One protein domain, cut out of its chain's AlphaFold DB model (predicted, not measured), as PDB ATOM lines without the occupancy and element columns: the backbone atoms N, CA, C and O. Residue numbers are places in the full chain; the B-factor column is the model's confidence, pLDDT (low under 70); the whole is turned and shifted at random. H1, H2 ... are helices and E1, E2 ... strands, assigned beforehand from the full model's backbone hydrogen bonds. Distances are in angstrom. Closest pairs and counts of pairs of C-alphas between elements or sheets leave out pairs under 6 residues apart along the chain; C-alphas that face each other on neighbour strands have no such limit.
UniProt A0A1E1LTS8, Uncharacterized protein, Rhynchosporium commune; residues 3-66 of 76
ATOM      1  N   PHE A   3     151.485 159.305 215.714       95.69
ATOM      2  CA  PHE A   3     150.180 158.674 215.931       95.69
ATOM      3  C   PHE A   3     149.027 159.414 215.235       95.69
ATOM      4  O   PHE A   3     148.200 158.791 214.577       95.69
ATOM      5  N   LEU A   4     149.011 160.750 215.296       96.69
ATOM      6  CA  LEU A   4     148.005 161.566 214.605       96.69
ATOM      7  C   LEU A   4     148.013 161.312 213.091       96.69
ATOM      8  O   LEU A   4     146.959 161.177 212.474       96.69
ATOM      9  N   THR A   5     149.200 161.204 212.492       96.69
ATOM     10  CA  THR A   5     149.330 160.871 211.070       96.69
ATOM     11  C   THR A   5     148.736 159.497 210.762       96.69
ATOM     12  O   THR A   5     148.079 159.346 209.731       96.69
ATOM     13  N   SER A   6     148.934 158.505 211.631       96.62
ATOM     14  CA  SER A   6     148.370 157.171 211.419       96.62
ATOM     15  C   SER A   6     146.847 157.147 211.551       96.62
ATOM     16  O   SER A   6     146.185 156.550 210.709       96.62
ATOM     17  N   VAL A   7     146.277 157.887 212.508       97.50
ATOM     18  CA  VAL A   7     144.817 158.074 212.629       97.50
ATOM     19  C   VAL A   7     144.225 158.651 211.340       97.50
ATOM     20  O   VAL A   7     143.217 158.148 210.839       97.50
ATOM     21  N   ILE A   8     144.863 159.677 210.762       96.56
ATOM     22  CA  ILE A   8     144.407 160.292 209.505       96.56
ATOM     23  C   ILE A   8     144.481 159.286 208.350       96.56
ATOM     24  O   ILE A   8     143.526 159.153 207.582       96.56
ATOM     25  N   LYS A   9     145.592 158.552 208.226       95.56
ATOM     26  CA  LYS A   9     145.770 157.545 207.169       95.56
ATOM     27  C   LYS A   9     144.747 156.417 207.275       95.56
ATOM     28  O   LYS A   9     144.150 156.057 206.264       95.56
ATOM     29  N   GLU A  10     144.512 155.903 208.477       96.62
ATOM     30  CA  GLU A  10     143.558 154.818 208.708       96.62
ATOM     31  C   GLU A  10     142.114 155.268 208.452       96.62
ATOM     32  O   GLU A  10     141.327 154.541 207.840       96.62
ATOM     33  N   SER A  11     141.794 156.520 208.797       96.31
ATOM     34  CA  SER A  11     140.507 157.138 208.458       96.31
ATOM     35  C   SER A  11     140.290 157.190 206.949       96.31
ATOM     36  O   SER A  11     139.239 156.779 206.471       96.31
ATOM     37  N   LEU A  12     141.291 157.628 206.180       95.62
ATOM     38  CA  LEU A  12     141.198 157.703 204.718       95.62
ATOM     39  C   LEU A  12     141.226 156.326 204.038       95.62
ATOM     40  O   LEU A  12     140.656 156.173 202.959       95.62
ATOM     41  N   ARG A  13     141.866 155.323 204.656       95.44
ATOM     42  CA  ARG A  13     141.872 153.936 204.174       95.44
ATOM     43  C   ARG A  13     140.470 153.329 204.237       95.44
ATOM     44  O   ARG A  13     140.008 152.745 203.258       95.44
ATOM     45  N   LEU A  14     139.795 153.459 205.381       95.25
ATOM     46  CA  LEU A  14     138.452 152.910 205.569       95.25
ATOM     47  C   LEU A  14     137.374 153.799 204.943       95.25
ATOM     48  O   LEU A  14     136.451 153.279 204.312       95.25
ATOM     49  N   TYR A  15     137.506 155.116 205.044       94.94
ATOM     50  CA  TYR A  15     136.492 156.081 204.625       94.94
ATOM     51  C   TYR A  15     137.065 157.108 203.635       94.94
ATOM     52  O   TYR A  15     137.150 158.300 203.941       94.94
ATOM     53  N   PRO A  16     137.474 156.675 202.426       94.88
ATOM     54  CA  PRO A  16     137.923 157.602 201.400       94.88
ATOM     55  C   PRO A  16     136.762 158.492 200.943       94.88
ATOM     56  O   PRO A  16     135.685 157.998 200.611       94.88
ATOM     57  N   LEU A  17     137.008 159.801 200.843       95.31
ATOM     58  CA  LEU A  17     136.028 160.774 200.335       95.31
ATOM     59  C   LEU A  17     135.583 160.463 198.897       95.31
ATOM     60  O   LEU A  17     134.436 160.699 198.533       95.31
ATOM     61  N   VAL A  18     136.494 159.917 198.084       94.94
ATOM     62  CA  VAL A  18     136.231 159.493 196.703       94.94
ATOM     63  C   VAL A  18     136.526 157.991 196.586       94.94
ATOM     64  O   VAL A  18     137.665 157.602 196.303       94.94
ATOM     65  N   PRO A  19     135.529 157.123 196.842       93.62
ATOM     66  CA  PRO A  19     135.724 155.672 196.913       93.62
ATOM     67  C   PRO A  19     135.835 154.994 195.541       93.62
ATOM     68  O   PRO A  19     136.296 153.852 195.457       93.62
ATOM     69  N   LEU A  20     135.394 155.671 194.476       95.94
ATOM     70  CA  LEU A  20     135.373 155.177 193.102       95.94
ATOM     71  C   LEU A  20     136.049 156.186 192.183       95.94
ATOM     72  O   LEU A  20     135.711 157.366 192.183       95.94
ATOM     73  N   ASN A  21     136.983 155.700 191.376       94.12
ATOM     74  CA  ASN A  21     137.629 156.475 190.331       94.12
ATOM     75  C   ASN A  21     137.410 155.776 188.997       94.12
ATOM     76  O   ASN A  21     137.516 154.554 188.900       94.12
ATOM     77  N   ASN A  22     137.120 156.558 187.965       95.56
ATOM     78  CA  ASN A  22     136.875 156.051 186.628       95.56
ATOM     79  C   ASN A  22     137.889 156.616 185.623       95.56
ATOM     80  O   ASN A  22     138.474 157.687 185.810       95.56
ATOM     81  N   ARG A  23     138.152 155.846 184.571       95.00
ATOM     82  CA  ARG A  23     139.016 156.221 183.451       95.00
ATOM     83  C   ARG A  23     138.392 155.701 182.166       95.00
ATOM     84  O   ARG A  23     138.046 154.526 182.084       95.00
ATOM     85  N   THR A  24     138.277 156.565 181.166       97.06
ATOM     86  CA  THR A  24     137.857 156.163 179.821       97.06
ATOM     87  C   THR A  24     139.080 155.755 179.018       97.06
ATOM     88  O   THR A  24     140.072 156.484 178.955       97.06
ATOM     89  N   ILE A  25     139.019 154.582 178.397       97.19
ATOM     90  CA  ILE A  25     140.134 154.033 177.635       97.19
ATOM     91  C   ILE A  25     140.304 154.802 176.320       97.19
ATOM     92  O   ILE A  25     139.440 154.779 175.446       97.19
ATOM     93  N   ILE A  26     141.450 155.465 176.152       97.62
ATOM     94  CA  ILE A  26     141.764 156.253 174.946       97.62
ATOM     95  C   ILE A  26     142.318 155.401 173.792       97.62
ATOM     96  O   ILE A  26     142.239 155.797 172.627       97.62
ATOM     97  N   LYS A  27     142.854 154.215 174.106       97.44
ATOM     98  CA  LYS A  27     143.435 153.254 173.164       97.44
ATOM     99  C   LYS A  27     143.182 151.840 173.674       97.44
ATOM    100  O   LYS A  27     143.467 151.568 174.834       97.44
ATOM    101  N   THR A  28     142.685 150.958 172.805       97.50
ATOM    102  CA  THR A  28     142.505 149.534 173.118       97.50
ATOM    103  C   THR A  28     143.801 148.954 173.679       97.50
ATOM    104  O   THR A  28     144.857 149.085 173.059       97.50
ATOM    105  N   THR A  29     143.713 148.351 174.859       95.56
ATOM    106  CA  THR A  29     144.853 147.828 175.614       95.56
ATOM    107  C   THR A  29     144.422 146.618 176.435       95.56
ATOM    108  O   THR A  29     143.238 146.301 176.522       95.56
ATOM    109  N   THR A  30     145.377 145.932 177.046       94.31
ATOM    110  CA  THR A  30     145.116 144.898 178.043       94.31
ATOM    111  C   THR A  30     145.408 145.433 179.443       94.31
ATOM    112  O   THR A  30     146.357 146.192 179.648       94.31
ATOM    113  N   LEU A  31     144.569 145.064 180.409       91.50
ATOM    114  CA  LEU A  31     144.858 145.207 181.832       91.50
ATOM    115  C   LEU A  31     145.495 143.907 182.338       91.50
ATOM    116  O   LEU A  31     145.089 142.836 181.887       91.50
ATOM    117  N   PRO A  32     146.463 143.980 183.268       88.62
ATOM    118  CA  PRO A  32     147.200 142.805 183.728       88.62
ATOM    119  C   PRO A  32     146.353 141.863 184.587       88.62
ATOM    120  O   PRO A  32     146.651 140.682 184.647       88.62
ATOM    121  N   THR A  33     145.320 142.378 185.253       85.38
ATOM    122  CA  THR A  33     144.474 141.608 186.168       85.38
ATOM    123  C   THR A  33     143.005 141.835 185.859       85.38
ATOM    124  O   THR A  33     142.567 142.960 185.592       85.38
ATOM    125  N   SER A  34     142.231 140.753 185.900       79.31
ATOM    126  CA  SER A  34     140.786 140.810 185.741       79.31
ATOM    127  C   SER A  34     140.095 141.188 187.048       79.31
ATOM    128  O   SER A  34     140.559 140.901 188.149       79.31
ATOM    129  N   SER A  35     138.921 141.808 186.929       72.88
ATOM    130  CA  SER A  35     137.984 141.925 188.057       72.88
ATOM    131  C   SER A  35     137.121 140.664 188.230       72.88
ATOM    132  O   SER A  35     136.216 140.654 189.062       72.88
ATOM    133  N   GLY A  36     137.372 139.621 187.428       71.88
ATOM    134  CA  GLY A  36     136.635 138.361 187.438       71.88
ATOM    135  C   GLY A  36     137.106 137.393 188.531       71.88
ATOM    136  O   GLY A  36     137.975 137.738 189.331       71.88
ATOM    137  N   PRO A  37     136.547 136.171 188.570       72.25
ATOM    138  CA  PRO A  37     136.879 135.160 189.580       72.25
ATOM    139  C   PRO A  37     138.365 134.794 189.606       72.25
ATOM    140  O   PRO A  37     138.924 134.585 190.676       72.25
ATOM    141  N   ASP A  38     138.991 134.776 188.429       75.38
ATOM    142  CA  ASP A  38     140.377 134.350 188.235       75.38
ATOM    143  C   ASP A  38     141.393 135.399 188.725       75.38
ATOM    144  O   ASP A  38     142.511 135.051 189.073       75.38
ATOM    145  N   ARG A  39     140.993 136.683 188.808       73.38
ATOM    146  CA  ARG A  39     141.737 137.862 189.326       73.38
ATOM    147  C   ARG A  39     143.160 138.114 188.803       73.38
ATOM    148  O   ARG A  39     143.698 139.186 189.073       73.38
ATOM    149  N   GLU A  40     143.739 137.200 188.038       80.00
ATOM    150  CA  GLU A  40     145.124 137.242 187.565       80.00
ATOM    151  C   GLU A  40     145.240 137.178 186.046       80.00
ATOM    152  O   GLU A  40     146.239 137.629 185.492       80.00
ATOM    153  N   SER A  41     144.219 136.688 185.345       85.81
ATOM    154  CA  SER A  41     144.244 136.681 183.885       85.81
ATOM    155  C   SER A  41     144.078 138.094 183.304       85.81
ATOM    156  O   SER A  41     143.308 138.912 183.830       85.81
ATOM    157  N   PRO A  42     144.789 138.397 182.202       90.19
ATOM    158  CA  PRO A  42     144.706 139.691 181.548       90.19
ATOM    159  C   PRO A  42     143.337 139.898 180.897       90.19
ATOM    160  O   PRO A  42     142.723 138.965 180.378       90.19
ATOM    161  N   VAL A  43     142.873 141.148 180.872       92.00
ATOM    162  CA  VAL A  43     141.580 141.523 180.276       92.00
ATOM    163  C   VAL A  43     141.789 142.534 179.168       92.00
ATOM    164  O   VAL A  43     142.413 143.572 179.375       92.00
ATOM    165  N   LEU A  44     141.234 142.248 177.991       93.75
ATOM    166  CA  LEU A  44     141.164 143.211 176.901       93.75
ATOM    167  C   LEU A  44     140.141 144.301 177.241       93.75
ATOM    168  O   LEU A  44     138.974 143.994 177.468       93.75
ATOM    169  N   VAL A  45     140.576 145.559 177.204       94.56
ATOM    170  CA  VAL A  45     139.712 146.739 177.310       94.56
ATOM    171  C   VAL A  45     139.806 147.564 176.030       94.56
ATOM    172  O   VAL A  45     140.892 147.871 175.528       94.56
ATOM    173  N   ARG A  46     138.660 147.898 175.444       97.06
ATOM    174  CA  ARG A  46     138.570 148.579 174.147       97.06
ATOM    175  C   ARG A  46     138.534 150.090 174.310       97.06
ATOM    176  O   ARG A  46     138.068 150.619 175.316       97.06
ATOM    177  N   LYS A  47     138.999 150.807 173.284       97.69
ATOM    178  CA  LYS A  47     138.835 152.263 173.199       97.69
ATOM    179  C   LYS A  47     137.366 152.647 173.427       97.69
ATOM    180  O   LYS A  47     136.483 152.107 172.773       97.69
ATOM    181  N   GLY A  48     137.137 153.606 174.320       97.06
ATOM    182  CA  GLY A  48     135.815 154.097 174.708       97.06
ATOM    183  C   GLY A  48     135.190 153.374 175.903       97.06
ATOM    184  O   GLY A  48     134.250 153.909 176.483       97.06
ATOM    185  N   GLU A  49     135.710 152.215 176.318       96.12
ATOM    186  CA  GLU A  49     135.219 151.532 177.520       96.12
ATOM    187  C   GLU A  49     135.605 152.305 178.792       96.12
ATOM    188  O   GLU A  49     136.643 152.974 178.859       96.12
ATOM    189  N   LEU A  50     134.748 152.210 179.811       95.31
ATOM    190  CA  LEU A  50     134.967 152.805 181.123       95.31
ATOM    191  C   LEU A  50     135.570 151.761 182.062       95.31
ATOM    192  O   LEU A  50     134.964 150.723 182.319       95.31
ATOM    193  N   VAL A  51     136.731 152.066 182.628       93.56
ATOM    194  CA  VAL A  51     137.334 151.279 183.703       93.56
ATOM    195  C   VAL A  51     137.098 152.000 185.018       93.56
ATOM    196  O   VAL A  51     137.449 153.171 185.163       93.56
ATOM    197  N   VAL A  52     136.514 151.293 185.982       93.19
ATOM    198  CA  VAL A  52     136.268 151.795 187.335       93.19
ATOM    199  C   VAL A  52     137.126 151.006 188.310       93.19
ATOM    200  O   VAL A  52     137.108 149.778 188.304       93.19
ATOM    201  N   PHE A  53     137.861 151.706 189.168       90.75
ATOM    202  CA  PHE A  53     138.586 151.104 190.279       90.75
ATOM    203  C   PHE A  53     138.140 151.728 191.599       90.75
ATOM    204  O   PHE A  53     137.872 152.929 191.690       90.75
ATOM    205  N   SER A  54     138.047 150.894 192.634       92.44
ATOM    206  CA  SER A  54     137.580 151.305 193.953       92.44
ATOM    207  C   SER A  54     138.726 151.317 194.954       92.44
ATOM    208  O   SER A  54     139.242 150.258 195.314       92.44
ATOM    209  N   SER A  55     139.091 152.506 195.438       92.50
ATOM    210  CA  SER A  55     140.006 152.656 196.576       92.50
ATOM    211  C   SER A  55     139.405 152.022 197.831       92.50
ATOM    212  O   SER A  55     140.100 151.311 198.545       92.50
ATOM    213  N   TYR A  56     138.093 152.171 198.030       93.38
ATOM    214  CA  TYR A  56     137.356 151.583 199.150       93.38
ATOM    215  C   TYR A  56     137.496 150.054 199.232       93.38
ATOM    216  O   TYR A  56     137.804 149.525 200.303       93.38
ATOM    217  N   ILE A  57     137.303 149.346 198.110       91.50
ATOM    218  CA  ILE A  57     137.455 147.882 198.049       91.50
ATOM    219  C   ILE A  57     138.934 147.496 198.128       91.50
ATOM    220  O   ILE A  57     139.288 146.541 198.817       91.50
ATOM    221  N   HIS A  58     139.812 148.225 197.433       90.19
ATOM    222  CA  HIS A  58     141.242 147.919 197.409       90.19
ATOM    223  C   HIS A  58     141.866 148.002 198.807       90.19
ATOM    224  O   HIS A  58     142.623 147.121 199.201       90.19
ATOM    225  N   SER A  59     141.478 149.010 199.584       93.25
ATOM    226  CA  SER A  59     141.914 149.217 200.963       93.25
ATOM    227  C   SER A  59     141.358 148.201 201.969       93.25
ATOM    228  O   SER A  59     141.831 148.177 203.102       93.25
ATOM    229  N   ARG A  60     140.392 147.360 201.565       92.75
ATOM    230  CA  ARG A  60     139.782 146.268 202.357       92.75
ATOM    231  C   ARG A  60     140.194 144.873 201.898       92.75
ATOM    232  O   ARG A  60     139.577 143.856 202.213       92.75
ATOM    233  N   ARG A  61     141.226 144.800 201.065       89.75
ATOM    234  CA  ARG A  61     141.740 143.528 200.580       89.75
ATOM    235  C   ARG A  61     142.498 142.818 201.694       89.75
ATOM    236  O   ARG A  61     143.615 143.204 202.027       89.75
ATOM    237  N   ARG A  62     141.916 141.734 202.216       91.62
ATOM    238  CA  ARG A  62     142.522 140.911 203.281       91.62
ATOM    239  C   ARG A  62     143.909 140.375 202.931       91.62
ATOM    240  O   ARG A  62     144.754 140.255 203.804       91.62
ATOM    241  N   ASN A  63     144.171 140.106 201.653       88.25
ATOM    242  CA  ASN A  63     145.487 139.661 201.190       88.25
ATOM    243  C   ASN A  63     146.564 140.761 201.231       88.25
ATOM    244  O   ASN A  63     147.741 140.435 201.163       88.25
ATOM    245  N   LEU A  64     146.178 142.040 201.319       88.19
ATOM    246  CA  LEU A  64     147.105 143.175 201.409       88.19
ATOM    247  C   LEU A  64     147.170 143.757 202.824       88.19
ATOM    248  O   LEU A  64     148.241 144.142 203.278       88.19
ATOM    249  N   PHE A  65     146.029 143.825 203.513       89.19
ATOM    250  CA  PHE A  65     145.901 144.494 204.809       89.19
ATOM    251  C   PHE A  65     145.720 143.530 205.986       89.19
ATOM    252  O   PHE A  65     145.721 143.987 207.116       89.19
ATOM    253  N   GLY A  66     145.599 142.221 205.764       90.56
ATOM    254  CA  GLY A  66     145.358 141.245 206.827       90.56
ATOM    255  C   GLY A  66     143.875 141.000 207.115       90.56
ATOM    256  O   GLY A  66     142.982 141.563 206.484       90.56
TER     257      GLY A  66
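Overview. This is residues 3 to 66 of the 76 residues of an uncharacterized protein of Rhynchosporium commune (UniProt A0A1E1LTS8). An open, loose frame is built on a narrow two-stranded ribbon of E1 and E4; past one end of the ribbon, the hairpin of E2 and E3, with the long loop between its strands, folds over to one side, leaving the middle of the frame empty. At the other end H1 runs outward, with residues 3 to 9 sticking out, while short H2 and H3 turn off toward the same side as the hairpin, with residues 61 to 66 standing free. The printed part has 64 residues, with three named helices and four named strands in the order H1, E1, E2, E3, E4, H2, H3; the two sheets, E1 - E4 and E2 - E3, are both antiparallel, and the class is mixed, helices and strands. The whole is loose, with a radius of gyration of the C-alphas of 14.8 A, and elongated, spanning 44 by 24 by 14 A.

Arrangement. H1, residues 3 to 14, and H2, residues 55 to 58, only just touch, with 3 pairs of C-alphas within 8 A, made by residues 13 to 14 of H1 alone; the closest C-alphas are those of Leu 14 and Tyr 56, 6.6 A apart. E1, residues 20 to 24, and E4, residues 50 to 54, are antiparallel neighbours at 158 degrees, with N 21 and O 53 within hydrogen-bond range at 2.9 A and N 51 and O 23 at 2.8 A. The closest C-alphas of E1 and H2 are those of Leu 20 and Ser 55, 6.3 A apart. E2, residues 29 to 31, and E3, residues 43 to 45, form an antiparallel hairpin at 139 degrees, with N 31 and O 43 within hydrogen-bond range at 2.8 A and N 43 and O 31 at 3.0 A. E2 and E4 are apart, and E3 and E4 are only just apart, their closest C-alphas 8.2 A from each other. H3, residues 62 to 65, touches no helix. In H1 every O i to N i+4 pair is within hydrogen-bond range; H2 and H3 are too short for such a pair.

Along the chain. H1 begins at C-alpha 3, (150.180, 158.674, 215.931), and is 16.7 A long from first to last C-alpha. E1 is 13.5 A long and starts at C-alpha 20, (135.373, 155.177, 193.102). E2 and E3 have three residues each. E4 is 13.2 A long, and H2 follows it with 0 residues between them. H3 ends at C-alpha 65, (145.901, 144.494, 204.809).

Size, cuts and confidence. The C-alphas of Phe 3 and Lys 47 are the two farthest apart, 44.7 A. The link from E2 to E3, 11 residues, is long; the other links are tight. The printed part has no cut, its mean pLDDT is 91.8, and no printed residue is under 70.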